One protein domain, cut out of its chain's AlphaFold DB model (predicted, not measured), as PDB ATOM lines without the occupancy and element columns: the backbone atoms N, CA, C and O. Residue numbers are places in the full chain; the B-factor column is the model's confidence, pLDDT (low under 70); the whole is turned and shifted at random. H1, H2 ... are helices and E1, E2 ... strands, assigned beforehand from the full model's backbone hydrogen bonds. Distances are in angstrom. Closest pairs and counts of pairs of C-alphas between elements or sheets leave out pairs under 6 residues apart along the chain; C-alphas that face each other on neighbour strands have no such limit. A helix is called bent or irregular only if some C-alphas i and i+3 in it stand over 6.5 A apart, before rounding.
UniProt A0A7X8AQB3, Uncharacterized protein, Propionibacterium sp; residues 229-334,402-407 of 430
ATOM      1  N   THR A 229     214.157 243.853 217.268       94.00
ATOM      2  CA  THR A 229     214.157 245.187 216.654       94.00
ATOM      3  C   THR A 229     215.571 245.724 216.463       94.00
ATOM      4  O   THR A 229     216.453 245.517 217.299       94.00
ATOM      5  N   LEU A 230     215.786 246.499 215.405       90.88
ATOM      6  CA  LEU A 230     217.028 247.240 215.208       90.88
ATOM      7  C   LEU A 230     217.186 248.329 216.274       90.88
ATOM      8  O   LEU A 230     216.234 249.010 216.653       90.88
ATOM      9  N   GLY A 231     218.406 248.490 216.774       92.38
ATOM     10  CA  GLY A 231     218.713 249.327 217.931       92.38
ATOM     11  C   GLY A 231     218.357 248.691 219.278       92.38
ATOM     12  O   GLY A 231     218.529 249.354 220.298       92.38
ATOM     13  N   MET A 232     217.889 247.435 219.316       94.44
ATOM     14  CA  MET A 232     217.715 246.703 220.573       94.44
ATOM     15  C   MET A 232     219.067 246.587 221.296       94.44
ATOM     16  O   MET A 232     220.044 246.158 220.672       94.44
ATOM     17  N   PRO A 233     219.156 246.926 222.596       94.81
ATOM     18  CA  PRO A 233     220.370 246.693 223.364       94.81
ATOM     19  C   PRO A 233     220.703 245.206 223.420       94.81
ATOM     20  O   PRO A 233     219.837 244.374 223.696       94.81
ATOM     21  N   VAL A 234     221.971 244.866 223.230       92.19
ATOM     22  CA  VAL A 234     222.443 243.476 223.236       92.19
ATOM     23  C   VAL A 234     222.154 242.783 224.574       92.19
ATOM     24  O   VAL A 234     221.810 241.605 224.595       92.19
ATOM     25  N   ALA A 235     222.193 243.524 225.686       90.50
ATOM     26  CA  ALA A 235     221.797 243.018 226.999       90.50
ATOM     27  C   ALA A 235     220.316 242.598 227.055       90.50
ATOM     28  O   ALA A 235     220.000 241.562 227.635       90.50
ATOM     29  N   VAL A 236     219.423 243.362 226.411       93.44
ATOM     30  CA  VAL A 236     217.998 243.011 226.295       93.44
ATOM     31  C   VAL A 236     217.846 241.779 225.408       93.44
ATOM     32  O   VAL A 236     217.174 240.832 225.795       93.44
ATOM     33  N   ALA A 237     218.545 241.728 224.271       91.81
ATOM     34  CA  ALA A 237     218.515 240.559 223.393       91.81
ATOM     35  C   ALA A 237     219.005 239.274 224.094       91.81
ATOM     36  O   ALA A 237     218.432 238.205 223.900       91.81
ATOM     37  N   ALA A 238     220.038 239.368 224.936       90.25
ATOM     38  CA  ALA A 238     220.516 238.245 225.742       90.25
ATOM     39  C   ALA A 238     219.522 237.855 226.849       90.25
ATOM     40  O   ALA A 238     219.308 236.668 227.086       90.25
ATOM     41  N   GLN A 239     218.884 238.835 227.500       89.88
ATOM     42  CA  GLN A 239     217.867 238.596 228.528       89.88
ATOM     43  C   GLN A 239     216.632 237.876 227.967       89.88
ATOM     44  O   GLN A 239     216.114 236.967 228.610       89.88
ATOM     45  N   GLU A 240     216.207 238.241 226.759       90.19
ATOM     46  CA  GLU A 240     215.113 237.589 226.023       90.19
ATOM     47  C   GLU A 240     215.527 236.229 225.421       90.19
ATOM     48  O   GLU A 240     214.728 235.540 224.789       90.19
ATOM     49  N   GLY A 241     216.785 235.812 225.607       89.50
ATOM     50  CA  GLY A 241     217.298 234.525 225.141       89.50
ATOM     51  C   GLY A 241     217.660 234.481 223.654       89.50
ATOM     52  O   GLY A 241     218.017 233.416 223.150       89.50
ATOM     53  N   PHE A 242     217.628 235.613 222.943       90.38
ATOM     54  CA  PHE A 242     218.067 235.693 221.547       90.38
ATOM     55  C   PHE A 242     219.580 235.572 221.396       90.38
ATOM     56  O   PHE A 242     220.045 235.250 220.307       90.38
ATOM     57  N   LEU A 243     220.355 235.812 222.453       88.44
ATOM     58  CA  LEU A 243     221.811 235.698 222.470       88.44
ATOM     59  C   LEU A 243     222.280 234.926 223.700       88.44
ATOM     60  O   LEU A 243     221.679 234.995 224.769       88.44
ATOM     61  N   VAL A 244     223.404 234.223 223.557       82.81
ATOM     62  CA  VAL A 244     224.127 233.679 224.713       82.81
ATOM     63  C   VAL A 244     224.796 234.852 225.446       82.81
ATOM     64  O   VAL A 244     225.345 235.721 224.770       82.81
ATOM     65  N   PRO A 245     224.811 234.893 226.792       69.94
ATOM     66  CA  PRO A 245     225.401 236.001 227.550       69.94
ATOM     67  C   PRO A 245     226.848 236.337 227.165       69.94
ATOM     68  O   PRO A 245     227.199 237.507 227.089       69.94
ATOM     69  N   ASP A 246     227.670 235.337 226.839       71.81
ATOM     70  CA  ASP A 246     229.059 235.563 226.406       71.81
ATOM     71  C   ASP A 246     229.146 236.196 225.009       71.81
ATOM     72  O   ASP A 246     230.085 236.927 224.703       71.81
ATOM     73  N   ALA A 247     228.134 235.971 224.168       66.12
ATOM     74  CA  ALA A 247     228.031 236.601 222.860       66.12
ATOM     75  C   ALA A 247     227.584 238.071 222.950       66.12
ATOM     76  O   ALA A 247     227.693 238.798 221.967       66.12
ATOM     77  N   ALA A 248     227.126 238.531 224.122       63.41
ATOM     78  CA  ALA A 248     226.750 239.924 224.341       63.41
ATOM     79  C   ALA A 248     227.950 240.888 224.330       63.41
ATOM     80  O   ALA A 248     227.779 242.089 224.133       63.41
ATOM     81  N   ALA A 249     229.157 240.360 224.538       68.12
ATOM     82  CA  ALA A 249     230.406 241.108 224.429       68.12
ATOM     83  C   ALA A 249     230.991 241.096 223.005       68.12
ATOM     84  O   ALA A 249     232.026 241.717 222.769       68.12
ATOM     85  N   ALA A 250     230.380 240.363 222.068       76.56
ATOM     86  CA  ALA A 250     230.884 240.242 220.709       76.56
ATOM     87  C   ALA A 250     230.433 241.419 219.832       76.56
ATOM     88  O   ALA A 250     229.279 241.845 219.875       76.56
ATOM     89  N   GLU A 251     231.342 241.886 218.981       83.12
ATOM     90  CA  GLU A 251     231.036 242.776 217.862       83.12
ATOM     91  C   GLU A 251     231.030 241.986 216.549       83.12
ATOM     92  O   GLU A 251     231.765 241.008 216.383       83.12
ATOM     93  N   GLY A 252     230.202 242.414 215.596       85.38
ATOM     94  CA  GLY A 252     230.063 241.776 214.290       85.38
ATOM     95  C   GLY A 252     228.920 240.762 214.216       85.38
ATOM     96  O   GLY A 252     227.909 240.878 214.910       85.38
ATOM     97  N   PHE A 253     229.047 239.796 213.304       83.25
ATOM     98  CA  PHE A 253     228.019 238.784 213.072       83.25
ATOM     99  C   PHE A 253     228.063 237.696 214.139       83.25
ATOM    100  O   PHE A 253     229.045 236.966 214.268       83.25
ATOM    101  N   VAL A 254     226.951 237.536 214.845       87.31
ATOM    102  CA  VAL A 254     226.771 236.527 215.879       87.31
ATOM    103  C   VAL A 254     225.683 235.553 215.452       87.31
ATOM    104  O   VAL A 254     224.571 235.929 215.070       87.31
ATOM    105  N   THR A 255     226.015 234.266 215.529       83.12
ATOM    106  CA  THR A 255     225.042 233.188 215.350       83.12
ATOM    107  C   THR A 255     224.520 232.808 216.719       83.12
ATOM    108  O   THR A 255     225.298 232.409 217.585       83.12
ATOM    109  N   SER A 256     223.214 232.942 216.925       80.88
ATOM    110  CA  SER A 256     222.602 232.487 218.163       80.88
ATOM    111  C   SER A 256     222.172 231.030 218.027       80.88
ATOM    112  O   SER A 256     221.427 230.716 217.100       80.88
ATOM    113  N   PRO A 257     222.567 230.136 218.948       79.38
ATOM    114  CA  PRO A 257     222.063 228.766 218.953       79.38
ATOM    115  C   PRO A 257     220.551 228.700 219.235       79.38
ATOM    116  O   PRO A 257     219.919 227.696 218.915       79.38
ATOM    117  N   ALA A 258     219.960 229.759 219.804       84.75
ATOM    118  CA  ALA A 258     218.522 229.840 220.042       84.75
ATOM    119  C   ALA A 258     217.722 230.198 218.779       84.75
ATOM    120  O   ALA A 258     216.532 229.899 218.723       84.75
ATOM    121  N   LEU A 259     218.351 230.817 217.774       87.88
ATOM    122  CA  LEU A 259     217.682 231.338 216.584       87.88
ATOM    123  C   LEU A 259     218.042 230.509 215.350       87.88
ATOM    124  O   LEU A 259     219.123 230.643 214.775       87.88
ATOM    125  N   GLN A 260     217.119 229.661 214.903       88.00
ATOM    126  CA  GLN A 260     217.314 228.934 213.652       88.00
ATOM    127  C   GLN A 260     217.083 229.862 212.458       88.00
ATOM    128  O   GLN A 260     216.050 230.511 212.345       88.00
ATOM    129  N   GLY A 261     218.079 229.939 211.573       87.44
ATOM    130  CA  GLY A 261     217.998 230.713 210.335       87.44
ATOM    131  C   GLY A 261     217.889 232.234 210.516       87.44
ATOM    132  O   GLY A 261     217.525 232.928 209.567       87.44
ATOM    133  N   VAL A 262     218.235 232.757 211.696       90.94
ATOM    134  CA  VAL A 262     218.387 234.194 211.957       90.94
ATOM    135  C   VAL A 262     219.743 234.438 212.617       90.94
ATOM    136  O   VAL A 262     220.126 233.749 213.561       90.94
ATOM    137  N   ARG A 263     220.484 235.426 212.117       89.81
ATOM    138  CA  ARG A 263     221.762 235.881 212.679       89.81
ATOM    139  C   ARG A 263     221.682 237.364 212.992       89.81
ATOM    140  O   ARG A 263     221.000 238.110 212.292       89.81
ATOM    141  N   LEU A 264     222.393 237.789 214.027       91.44
ATOM    142  CA  LEU A 264     222.394 239.178 214.476       91.44
ATOM    143  C   LEU A 264     223.729 239.827 214.138       91.44
ATOM    144  O   LEU A 264     224.777 239.203 214.292       91.44
ATOM    145  N   TRP A 265     223.695 241.074 213.685       90.38
ATOM    146  CA  TRP A 265     224.875 241.917 213.558       90.38
ATOM    147  C   TRP A 265     224.875 242.919 214.707       90.38
ATOM    148  O   TRP A 265     223.954 243.729 214.837       90.38
ATOM    149  N   LEU A 266     225.891 242.822 215.561       91.69
ATOM    150  CA  LEU A 266     226.052 243.630 216.761       91.69
ATOM    151  C   LEU A 266     227.148 244.685 216.565       91.69
ATOM    152  O   LEU A 266     228.204 244.383 216.005       91.69
ATOM    153  N   ALA A 267     226.906 245.904 217.037       88.69
ATOM    154  CA  ALA A 267     227.912 246.960 217.150       88.69
ATOM    155  C   ALA A 267     227.505 247.940 218.254       88.69
ATOM    156  O   ALA A 267     226.312 248.173 218.456       88.69
ATOM    157  N   ASP A 268     228.483 248.494 218.976       90.25
ATOM    158  CA  ASP A 268     228.264 249.485 220.041       90.25
ATOM    159  C   ASP A 268     227.247 249.032 221.114       90.25
ATOM    160  O   ASP A 268     226.478 249.825 221.660       90.25
ATOM    161  N   GLY A 269     227.195 247.725 221.400       90.00
ATOM    162  CA  GLY A 269     226.237 247.144 222.346       90.00
ATOM    163  C   GLY A 269     224.779 247.143 221.865       90.00
ATOM    164  O   GLY A 269     223.873 246.920 222.674       90.00
ATOM    165  N   LEU A 270     224.536 247.359 220.569       92.81
ATOM    166  CA  LEU A 270     223.220 247.349 219.930       92.81
ATOM    167  C   LEU A 270     223.141 246.300 218.812       92.81
ATOM    168  O   LEU A 270     224.130 245.981 218.153       92.81
ATOM    169  N   VAL A 271     221.931 245.806 218.550       92.38
ATOM    170  CA  VAL A 271     221.613 245.063 217.323       92.38
ATOM    171  C   VAL A 271     221.485 246.067 216.178       92.38
ATOM    172  O   VAL A 271     220.526 246.837 216.134       92.38
ATOM    173  N   ILE A 272     222.443 246.087 215.256       89.75
ATOM    174  CA  ILE A 272     222.476 247.039 214.132       89.75
ATOM    175  C   ILE A 272     222.008 246.445 212.806       89.75
ATOM    176  O   ILE A 272     221.785 247.205 211.865       89.75
ATOM    177  N   GLY A 273     221.851 245.121 212.745       90.06
ATOM    178  CA  GLY A 273     221.306 244.414 211.595       90.06
ATOM    179  C   GLY A 273     220.848 243.004 211.941       90.06
ATOM    180  O   GLY A 273     221.327 242.392 212.900       90.06
ATOM    181  N   VAL A 274     219.922 242.481 211.142       91.69
ATOM    182  CA  VAL A 274     219.440 241.100 211.257       91.69
ATOM    183  C   VAL A 274     219.530 240.422 209.896       91.69
ATOM    184  O   VAL A 274     219.050 240.948 208.894       91.69
ATOM    185  N   VAL A 275     220.150 239.247 209.853       90.69
ATOM    186  CA  VAL A 275     220.260 238.423 208.648       90.69
ATOM    187  C   VAL A 275     219.323 237.236 208.779       90.69
ATOM    188  O   VAL A 275     219.435 236.450 209.716       90.69
ATOM    189  N   VAL A 276     218.425 237.089 207.815       91.06
ATOM    190  CA  VAL A 276     217.447 236.007 207.737       91.06
ATOM    191  C   VAL A 276     217.842 235.055 206.615       91.06
ATOM    192  O   VAL A 276     217.949 235.449 205.453       91.06
ATOM    193  N   THR A 277     218.045 233.790 206.971       90.31
ATOM    194  CA  THR A 277     218.270 232.671 206.045       90.31
ATOM    195  C   THR A 277     217.136 231.640 206.090       90.31
ATOM    196  O   THR A 277     217.104 230.741 205.256       90.31
ATOM    197  N   ASP A 278     216.210 231.748 207.048       90.62
ATOM    198  CA  ASP A 278     215.017 230.900 207.135       90.62
ATOM    199  C   ASP A 278     213.988 231.275 206.038       90.62
ATOM    200  O   ASP A 278     213.496 232.408 206.026       90.62
ATOM    201  N   PRO A 279     213.617 230.356 205.122       90.12
ATOM    202  CA  PRO A 279     212.611 230.612 204.086       90.12
ATOM    203  C   PRO A 279     211.172 230.738 204.602       90.12
ATOM    204  O   PRO A 279     210.301 231.183 203.840       90.12
ATOM    205  N   GLY A 280     210.912 230.349 205.853       92.75
ATOM    206  CA  GLY A 280     209.621 230.501 206.520       92.75
ATOM    207  C   GLY A 280     209.342 231.926 207.006       92.75
ATOM    208  O   GLY A 280     208.177 232.293 207.151       92.75
ATOM    209  N   ILE A 281     210.380 232.745 207.206       93.69
ATOM    210  CA  ILE A 281     210.237 234.136 207.649       93.69
ATOM    211  C   ILE A 281     210.049 235.031 206.418       93.69
ATOM    212  O   ILE A 281     210.900 235.085 205.525       93.69
ATOM    213  N   ARG A 282     208.916 235.737 206.363       94.31
ATOM    214  CA  ARG A 282     208.498 236.540 205.202       94.31
ATOM    215  C   ARG A 282     208.103 237.964 205.591       94.31
ATOM    216  O   ARG A 282     207.676 238.194 206.718       94.31
ATOM    217  N   SER A 283     208.194 238.908 204.658       93.75
ATOM    218  CA  SER A 283     207.581 240.231 204.817       93.75
ATOM    219  C   SER A 283     206.052 240.138 204.773       93.75
ATOM    220  O   SER A 283     205.482 239.086 204.460       93.75
ATOM    221  N   ALA A 284     205.364 241.244 205.066       91.25
ATOM    222  CA  ALA A 284     203.908 241.317 204.937       91.25
ATOM    223  C   ALA A 284     203.429 241.069 203.491       91.25
ATOM    224  O   ALA A 284     202.356 240.504 203.286       91.25
ATOM    225  N   GLU A 285     204.254 241.423 202.508       90.69
ATOM    226  CA  GLU A 285     204.042 241.248 201.069       90.69
ATOM    227  C   GLU A 285     204.466 239.856 200.567       90.69
ATOM    228  O   GLU A 285     204.391 239.576 199.373       90.69
ATOM    229  N   GLY A 286     204.925 238.968 201.459       92.31
ATOM    230  CA  GLY A 286     205.366 237.615 201.109       92.31
ATOM    231  C   GLY A 286     206.803 237.526 200.585       92.31
ATOM    232  O   GLY A 286     207.229 236.458 200.135       92.31
ATOM    233  N   LEU A 287     207.580 238.608 200.667       91.56
ATOM    234  CA  LEU A 287     208.992 238.600 200.286       91.56
ATOM    235  C   LEU A 287     209.817 237.797 201.288       91.56
ATOM    236  O   LEU A 287     209.501 237.751 202.470       91.56
ATOM    237  N   GLY A 288     210.907 237.189 200.841       91.12
ATOM    238  CA  GLY A 288     211.852 236.493 201.715       91.12
ATOM    239  C   GLY A 288     212.845 235.623 200.959       91.12
ATOM    240  O   GLY A 288     212.994 235.740 199.739       91.12
ATOM    241  N   VAL A 289     213.512 234.722 201.676       89.62
ATOM    242  CA  VAL A 289     214.461 233.774 201.073       89.62
ATOM    243  C   VAL A 289     213.742 232.892 200.042       89.62
ATOM    244  O   VAL A 289     212.645 232.387 200.276       89.62
ATOM    245  N   GLY A 290     214.337 232.741 198.863       89.69
ATOM    246  CA  GLY A 290     213.766 232.048 197.708       89.69
ATOM    247  C   GLY A 290     212.896 232.919 196.799       89.69
ATOM    248  O   GLY A 290     212.440 232.424 195.773       89.69
ATOM    249  N   THR A 291     212.669 234.199 197.122       90.44
ATOM    250  CA  THR A 291     211.937 235.103 196.213       90.44
ATOM    251  C   THR A 291     212.734 235.290 194.912       90.44
ATOM    252  O   THR A 291     213.929 235.607 194.988       90.44
ATOM    253  N   PRO A 292     212.121 235.090 193.729       89.62
ATOM    254  CA  PRO A 292     212.771 235.336 192.444       89.62
ATOM    255  C   PRO A 292     213.144 236.809 192.261       89.62
ATOM    256  O   PRO A 292     212.380 237.699 192.637       89.62
ATOM    257  N   LEU A 293     214.279 237.077 191.612       84.81
ATOM    258  CA  LEU A 293     214.702 238.446 191.302       84.81
ATOM    259  C   LEU A 293     213.654 239.203 190.469       84.81
ATOM    260  O   LEU A 293     213.365 240.352 190.768       84.81
ATOM    261  N   ALA A 294     213.014 238.533 189.507       86.94
ATOM    262  CA  ALA A 294     211.968 239.132 188.674       86.94
ATOM    263  C   ALA A 294     210.769 239.656 189.490       86.94
ATOM    264  O   ALA A 294     210.165 240.667 189.136       86.94
ATOM    265  N   ASP A 295     210.431 238.999 190.604       89.88
ATOM    266  CA  ASP A 295     209.356 239.460 191.487       89.88
ATOM    267  C   ASP A 295     209.772 240.686 192.301       89.88
ATOM    268  O   ASP A 295     208.948 241.567 192.548       89.88
ATOM    269  N   LEU A 296     211.052 240.773 192.674       87.56
ATOM    270  CA  LEU A 296     211.616 241.940 193.353       87.56
ATOM    271  C   LEU A 296     211.721 243.133 192.410       87.56
ATOM    272  O   LEU A 296     211.314 244.229 192.783       87.56
ATOM    273  N   GLU A 297     212.199 242.922 191.185       89.56
ATOM    274  CA  GLU A 297     212.243 243.950 190.141       89.56
ATOM    275  C   GLU A 297     210.838 244.478 189.836       89.56
ATOM    276  O   GLU A 297     210.634 245.685 189.743       89.56
ATOM    277  N   ARG A 298     209.837 243.595 189.768       90.94
ATOM    278  CA  ARG A 298     208.438 243.987 189.567       90.94
ATOM    279  C   ARG A 298     207.864 244.787 190.740       90.94
ATOM    280  O   ARG A 298     207.016 245.646 190.512       90.94
ATOM    281  N   LEU A 299     208.260 244.484 191.977       89.38
ATOM    282  CA  LEU A 299     207.715 245.137 193.170       89.38
ATOM    283  C   LEU A 299     208.406 246.468 193.488       89.38
ATOM    284  O   LEU A 299     207.733 247.431 193.850       89.38
ATOM    285  N   PHE A 300     209.732 246.517 193.376       86.88
ATOM    286  CA  PHE A 300     210.535 247.678 193.760       86.88
ATOM    287  C   PHE A 300     210.922 248.566 192.573       86.88
ATOM    288  O   PHE A 300     211.229 249.739 192.782       86.88
ATOM    289  N   GLY A 301     210.893 248.048 191.341       91.19
ATOM    290  CA  GLY A 301     211.271 248.796 190.142       91.19
ATOM    291  C   GLY A 301     212.640 249.457 190.296       91.19
ATOM    292  O   GLY A 301     213.605 248.825 190.727       91.19
ATOM    293  N   ASP A 302     212.693 250.759 190.025       88.31
ATOM    294  CA  ASP A 302     213.915 251.568 190.100       88.31
ATOM    295  C   ASP A 302     214.468 251.738 191.527       88.31
ATOM    296  O   ASP A 302     215.612 252.160 191.701       88.31
ATOM    297  N   ALA A 303     213.688 251.412 192.565       83.19
ATOM    298  CA  ALA A 303     214.176 251.429 193.944       83.19
ATOM    299  C   ALA A 303     215.096 250.234 194.254       83.19
ATOM    300  O   ALA A 303     215.822 250.263 195.252       83.19
ATOM    301  N   LEU A 304     215.086 249.188 193.418       84.94
ATOM    302  CA  LEU A 304     215.987 248.052 193.570       84.94
ATOM    303  C   LEU A 304     217.370 248.403 193.016       84.94
ATOM    304  O   LEU A 304     217.593 248.445 191.808       84.94
ATOM    305  N   VAL A 305     218.328 248.616 193.915       83.94
ATOM    306  CA  VAL A 305     219.715 248.911 193.546       83.94
ATOM    307  C   VAL A 305     220.585 247.683 193.778       83.94
ATOM    308  O   VAL A 305     220.708 247.191 194.899       83.94
ATOM    309  N   MET A 306     221.244 247.211 192.719       76.88
ATOM    310  CA  MET A 306     222.255 246.162 192.829       76.88
ATOM    311  C   MET A 306     223.549 246.745 193.398       76.88
ATOM    312  O   MET A 306     224.205 247.575 192.767       76.88
ATOM    313  N   VAL A 307     223.928 246.290 194.592       75.56
ATOM    314  CA  VAL A 307     225.149 246.728 195.275       75.56
ATOM    315  C   VAL A 307     226.149 245.581 195.325       75.56
ATOM    316  O   VAL A 307     225.843 244.480 195.776       75.56
ATOM    317  N   THR A 308     227.380 245.849 194.894       74.62
ATOM    318  CA  THR A 308     228.504 244.934 195.103       74.62
ATOM    319  C   THR A 308     229.084 245.166 196.491       74.62
ATOM    320  O   THR A 308     229.643 246.231 196.751       74.62
ATOM    321  N   LEU A 309     228.985 244.173 197.378       68.75
ATOM    322  CA  LEU A 309     229.675 244.238 198.664       68.75
ATOM    323  C   LEU A 309     231.173 244.123 198.451       68.75
ATOM    324  O   LEU A 309     231.652 243.207 197.781       68.75
ATOM    325  N   ARG A 310     231.897 245.072 199.034       71.25
ATOM    326  CA  ARG A 310     233.350 245.105 199.026       71.25
ATOM    327  C   ARG A 310     233.867 245.112 200.458       71.25
ATOM    328  O   ARG A 310     233.246 245.737 201.316       71.25
ATOM    329  N   ASP A 311     234.966 244.413 200.709       69.00
ATOM    330  CA  ASP A 311     235.697 244.520 201.971       69.00
ATOM    331  C   ASP A 311     236.474 245.841 202.048       69.00
ATOM    332  O   ASP A 311     236.470 246.670 201.133       69.00
ATOM    333  N   THR A 312     237.183 246.018 203.161       63.56
ATOM    334  CA  THR A 312     238.100 247.136 203.395       63.56
ATOM    335  C   THR A 312     239.252 247.201 202.390       63.56
ATOM    336  O   THR A 312     239.818 248.277 202.205       63.56
ATOM    337  N   ALA A 313     239.580 246.102 201.705       74.31
ATOM    338  CA  ALA A 313     240.554 246.067 200.614       74.31
ATOM    339  C   ALA A 313     239.922 246.377 199.240       74.31
ATOM    340  O   ALA A 313     240.608 246.342 198.215       74.31
ATOM    341  N   GLY A 314     238.622 246.691 199.195       71.12
ATOM    342  CA  GLY A 314     237.877 246.983 197.973       71.12
ATOM    343  C   GLY A 314     237.572 245.752 197.114       71.12
ATOM    344  O   GLY A 314     237.041 245.914 196.005       71.12
ATOM    345  N   GLN A 315     237.895 244.552 197.602       73.25
ATOM    346  CA  GLN A 315     237.615 243.281 196.944       73.25
ATOM    347  C   GLN A 315     236.183 242.861 197.223       73.25
ATOM    348  O   GLN A 315     235.639 243.163 198.278       73.25
ATOM    349  N   THR A 316     235.564 242.155 196.281       65.94
ATOM    350  CA  THR A 316     234.266 241.520 196.523       65.94
ATOM    351  C   THR A 316     234.369 240.602 197.728       65.94
ATOM    352  O   THR A 316     235.079 239.599 197.674       65.94
ATOM    353  N   SER A 317     233.673 240.960 198.802       63.69
ATOM    354  CA  SER A 317     233.753 240.229 200.057       63.69
ATOM    355  C   SER A 317     232.481 239.424 200.260       63.69
ATOM    356  O   SER A 317     231.390 240.005 200.194       63.69
ATOM    357  N   PRO A 318     232.579 238.105 200.497       66.38
ATOM    358  CA  PRO A 318     231.441 237.369 201.010       66.38
ATOM    359  C   PRO A 318     231.097 237.931 202.392       66.38
ATOM    360  O   PRO A 318     231.982 238.204 203.204       66.38
ATOM    361  N   LEU A 319     229.808 238.115 202.672       64.06
ATOM    362  CA  LEU A 319     229.381 238.471 204.022       64.06
ATOM    363  C   LEU A 319     229.882 237.393 205.002       64.06
ATOM    364  O   LEU A 319     229.635 236.206 204.770       64.06
ATOM    365  N   PRO A 320     230.579 237.763 206.090       59.72
ATOM    366  CA  PRO A 320     231.070 236.794 207.062       59.72
ATOM    367  C   PRO A 320     229.929 235.920 207.602       59.72
ATOM    368  O   PRO A 320     228.893 236.429 208.025       59.72
ATOM    369  N   GLY A 321     230.102 234.594 207.580       57.38
ATOM    370  CA  GLY A 321     229.082 233.632 208.030       57.38
ATOM    371  C   GLY A 321     227.967 233.344 207.014       57.38
ATOM    372  O   GLY A 321     227.093 232.515 207.275       57.38
ATOM    373  N   LEU A 322     228.023 233.985 205.852       59.69
ATOM    374  CA  LEU A 322     227.244 233.684 204.665       59.69
ATOM    375  C   LEU A 322     228.222 233.132 203.621       59.69
ATOM    376  O   LEU A 322     228.601 233.810 202.674       59.69
ATOM    377  N   GLU A 323     228.679 231.899 203.827       55.06
ATOM    378  CA  GLU A 323     229.733 231.297 202.997       55.06
ATOM    379  C   GLU A 323     229.288 231.062 201.537       55.06
ATOM    380  O   GLU A 323     230.136 230.821 200.683       55.06
ATOM    381  N   TYR A 324     227.983 231.184 201.226       50.34
ATOM    382  CA  TYR A 324     227.426 230.788 199.925       50.34
ATOM    383  C   TYR A 324     226.222 231.561 199.325       50.34
ATOM    384  O   TYR A 324     225.736 231.087 198.298       50.34
ATOM    385  N   PRO A 325     225.698 232.712 199.808       50.75
ATOM    386  CA  PRO A 325     224.663 233.397 199.051       50.75
ATOM    387  C   PRO A 325     225.255 234.154 197.864       50.75
ATOM    388  O   PRO A 325     225.949 235.157 198.016       50.75
ATOM    389  N   THR A 326     224.898 233.720 196.660       56.75
ATOM    390  CA  THR A 326     225.161 234.471 195.423       56.75
ATOM    391  C   THR A 326     224.320 235.747 195.316       56.75
ATOM    392  O   THR A 326     224.579 236.578 194.448       56.75
ATOM    393  N   SER A 327     223.304 235.935 196.170       67.62
ATOM    394  CA  SER A 327     222.434 237.119 196.166       67.62
ATOM    395  C   SER A 327     221.772 237.349 197.529       67.62
ATOM    396  O   SER A 327     221.191 236.426 198.107       67.62
ATOM    397  N   PHE A 328     221.812 238.591 198.017       75.00
ATOM    398  CA  PHE A 328     221.123 239.036 199.230       75.00
ATOM    399  C   PHE A 328     220.242 240.253 198.924       75.00
ATOM    400  O   PHE A 328     220.565 241.054 198.047       75.00
ATOM    401  N   LEU A 329     219.136 240.394 199.651       77.19
ATOM    402  CA  LEU A 329     218.285 241.585 199.621       77.19
ATOM    403  C   LEU A 329     218.563 242.407 200.876       77.19
ATOM    404  O   LEU A 329     218.365 241.894 201.971       77.19
ATOM    405  N   ALA A 330     219.015 243.651 200.732       80.44
ATOM    406  CA  ALA A 330     219.251 244.545 201.862       80.44
ATOM    407  C   ALA A 330     218.233 245.689 201.868       80.44
ATOM    408  O   ALA A 330     218.106 246.410 200.881       80.44
ATOM    409  N   PHE A 331     217.542 245.882 202.989       78.31
ATOM    410  CA  PHE A 331     216.682 247.049 203.189       78.31
ATOM    411  C   PHE A 331     217.496 248.146 203.847       78.31
ATOM    412  O   PHE A 331     217.863 247.988 204.996       78.31
ATOM    413  N   VAL A 332     217.798 249.245 203.168       72.31
ATOM    414  CA  VAL A 332     218.453 250.391 203.815       72.31
ATOM    415  C   VAL A 332     217.359 251.398 204.163       72.31
ATOM    416  O   VAL A 332     216.590 251.754 203.268       72.31
ATOM    417  N   PRO A 333     217.232 251.846 205.427       66.12
ATOM    418  CA  PRO A 333     216.282 252.900 205.745       66.12
ATOM    419  C   PRO A 333     216.641 254.123 204.901       66.12
ATOM    420  O   PRO A 333     217.816 254.479 204.792       66.12
ATOM    421  N   ALA A 334     215.639 254.745 204.276       63.88
ATOM    422  CA  ALA A 334     215.860 256.000 203.575       63.88
ATOM    423  C   ALA A 334     216.531 256.963 204.559       63.88
ATOM    424  O   ALA A 334     216.021 257.160 205.664       63.88
ATOM    425  N   GLN A 402     218.966 234.468 198.425       43.22
ATOM    426  CA  GLN A 402     219.418 233.420 199.348       43.22
ATOM    427  C   GLN A 402     219.526 233.901 200.803       43.22
ATOM    428  O   GLN A 402     219.533 233.083 201.719       43.22
ATOM    429  N   ALA A 403     219.563 235.216 201.028       54.16
ATOM    430  CA  ALA A 403     219.519 235.822 202.355       54.16
ATOM    431  C   ALA A 403     218.821 237.188 202.310       54.16
ATOM    432  O   ALA A 403     218.960 237.932 201.336       54.16
ATOM    433  N   VAL A 404     218.102 237.538 203.374       65.69
ATOM    434  CA  VAL A 404     217.549 238.885 203.560       65.69
ATOM    435  C   VAL A 404     218.295 239.567 204.696       65.69
ATOM    436  O   VAL A 404     218.381 239.037 205.799       65.69
ATOM    437  N   ILE A 405     218.840 240.742 204.418       72.38
ATOM    438  CA  ILE A 405     219.499 241.609 205.384       72.38
ATOM    439  C   ILE A 405     218.524 242.733 205.703       72.38
ATOM    440  O   ILE A 405     218.246 243.617 204.889       72.38
ATOM    441  N   VAL A 406     217.988 242.688 206.908       69.00
ATOM    442  CA  VAL A 406     217.105 243.724 207.415       69.00
ATOM    443  C   VAL A 406     217.977 244.773 208.081       69.00
ATOM    444  O   VAL A 406     218.483 244.545 209.177       69.00
ATOM    445  N   ALA A 407     218.163 245.862 207.330       54.81
ATOM    446  CA  ALA A 407     218.789 247.137 207.651       54.81
ATOM    447  C   ALA A 407     220.110 247.153 208.414       54.81
ATOM    448  O   ALA A 407     220.275 246.600 209.485       54.81
TER     449      ALA A 407
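This is residues 229 to 334 and 402 to 407 of the 430 residues of an uncharacterized protein of Propionibacterium sp (UniProt A0A7X8AQB3). A strongly twisted sheet of five strands runs across this domain, with the small helices H1 and H2 side by side near its E1 E2 E3 part and the helix H3 beyond its other end, where E4 is the edge. Two long stretches with no named element, residues 277 to 292 and 304 to 327, loop out from the sheet and join H3 to it. The printed part has 112 residues, with H1, H2, E1, E2, E3, H3, E4 and E5 in that order; the sheet, E1 E2 E3 E5 E4, is mixed. The class is mixed, helices and strands, with 47 of the 112 printed residues in named elements. The whole is compact, with a radius of gyration of the C-alphas of 14.8 A and spans of 42 by 37 by 27 A.

E1, residues 252 to 255, E2, 262 to 267, and E3, 270 to 276, form a meander, each strand the antiparallel neighbour of the one before; E1 and E2, and E2 and E3, are hairpins. N 254 and O 264 are 2.8 A apart, and so are N 263 and O 275, both within hydrogen-bond range. E5, residues 403 to 406, is antiparallel to E3, with N 276 and O 404 at 2.8 A. E4, residues 328 to 331, is parallel to E5 at 13 degrees, with N 405 and O 329 at 2.7 A. H1, residues 234 to 239, is on the sheet over E3 at a height of 10.1 A, by a local plane fitted to 6 C-alphas, only just enough; it stands up from the sheet at 50 degrees. The closest C-alphas of H1 and E3 are those of Val 234 and Leu 270, 5.2 A apart. H2, residues 245 to 249, touches H1, the closest C-alphas being those of Ala 238 and Pro 245 at 5.7 A, and only grazes the sheet with residues 247 to 249. H3, residues 293 to 303, touches no helix and is not on the sheet. Each O i to N i+4 pair in H1 is within hydrogen-bond range; H2 has 0 of 1, with 1 of 2 O i to N i+3 pairs, and H3 has 5 of 7.

E3 is 17.6 A long, E2 16.8 A, E1 and E4 10.0 A each, E5 9.7 A. H3 is 13.3 A, H1 8.5 A, H2 7.8 A. H3 is irregular: C-alphas 299 and 302 are 9.4 A apart. H1 begins at C-alpha 234 (222.443, 243.476, 223.236), and E5 ends at C-alpha 406 (217.105, 243.724, 207.415).

The two C-alphas farthest apart, those of Asp 246 and Arg 298, are 43.0 A apart. Residues 335 to 401 are not printed, and C-alphas 334 and 402 are 23.2 A apart across this cut. The links E3 to H3 and H3 to E4 are long. Mean pLDDT of the printed part is 81.0; 26 residues are under 70, among them 316 to 327.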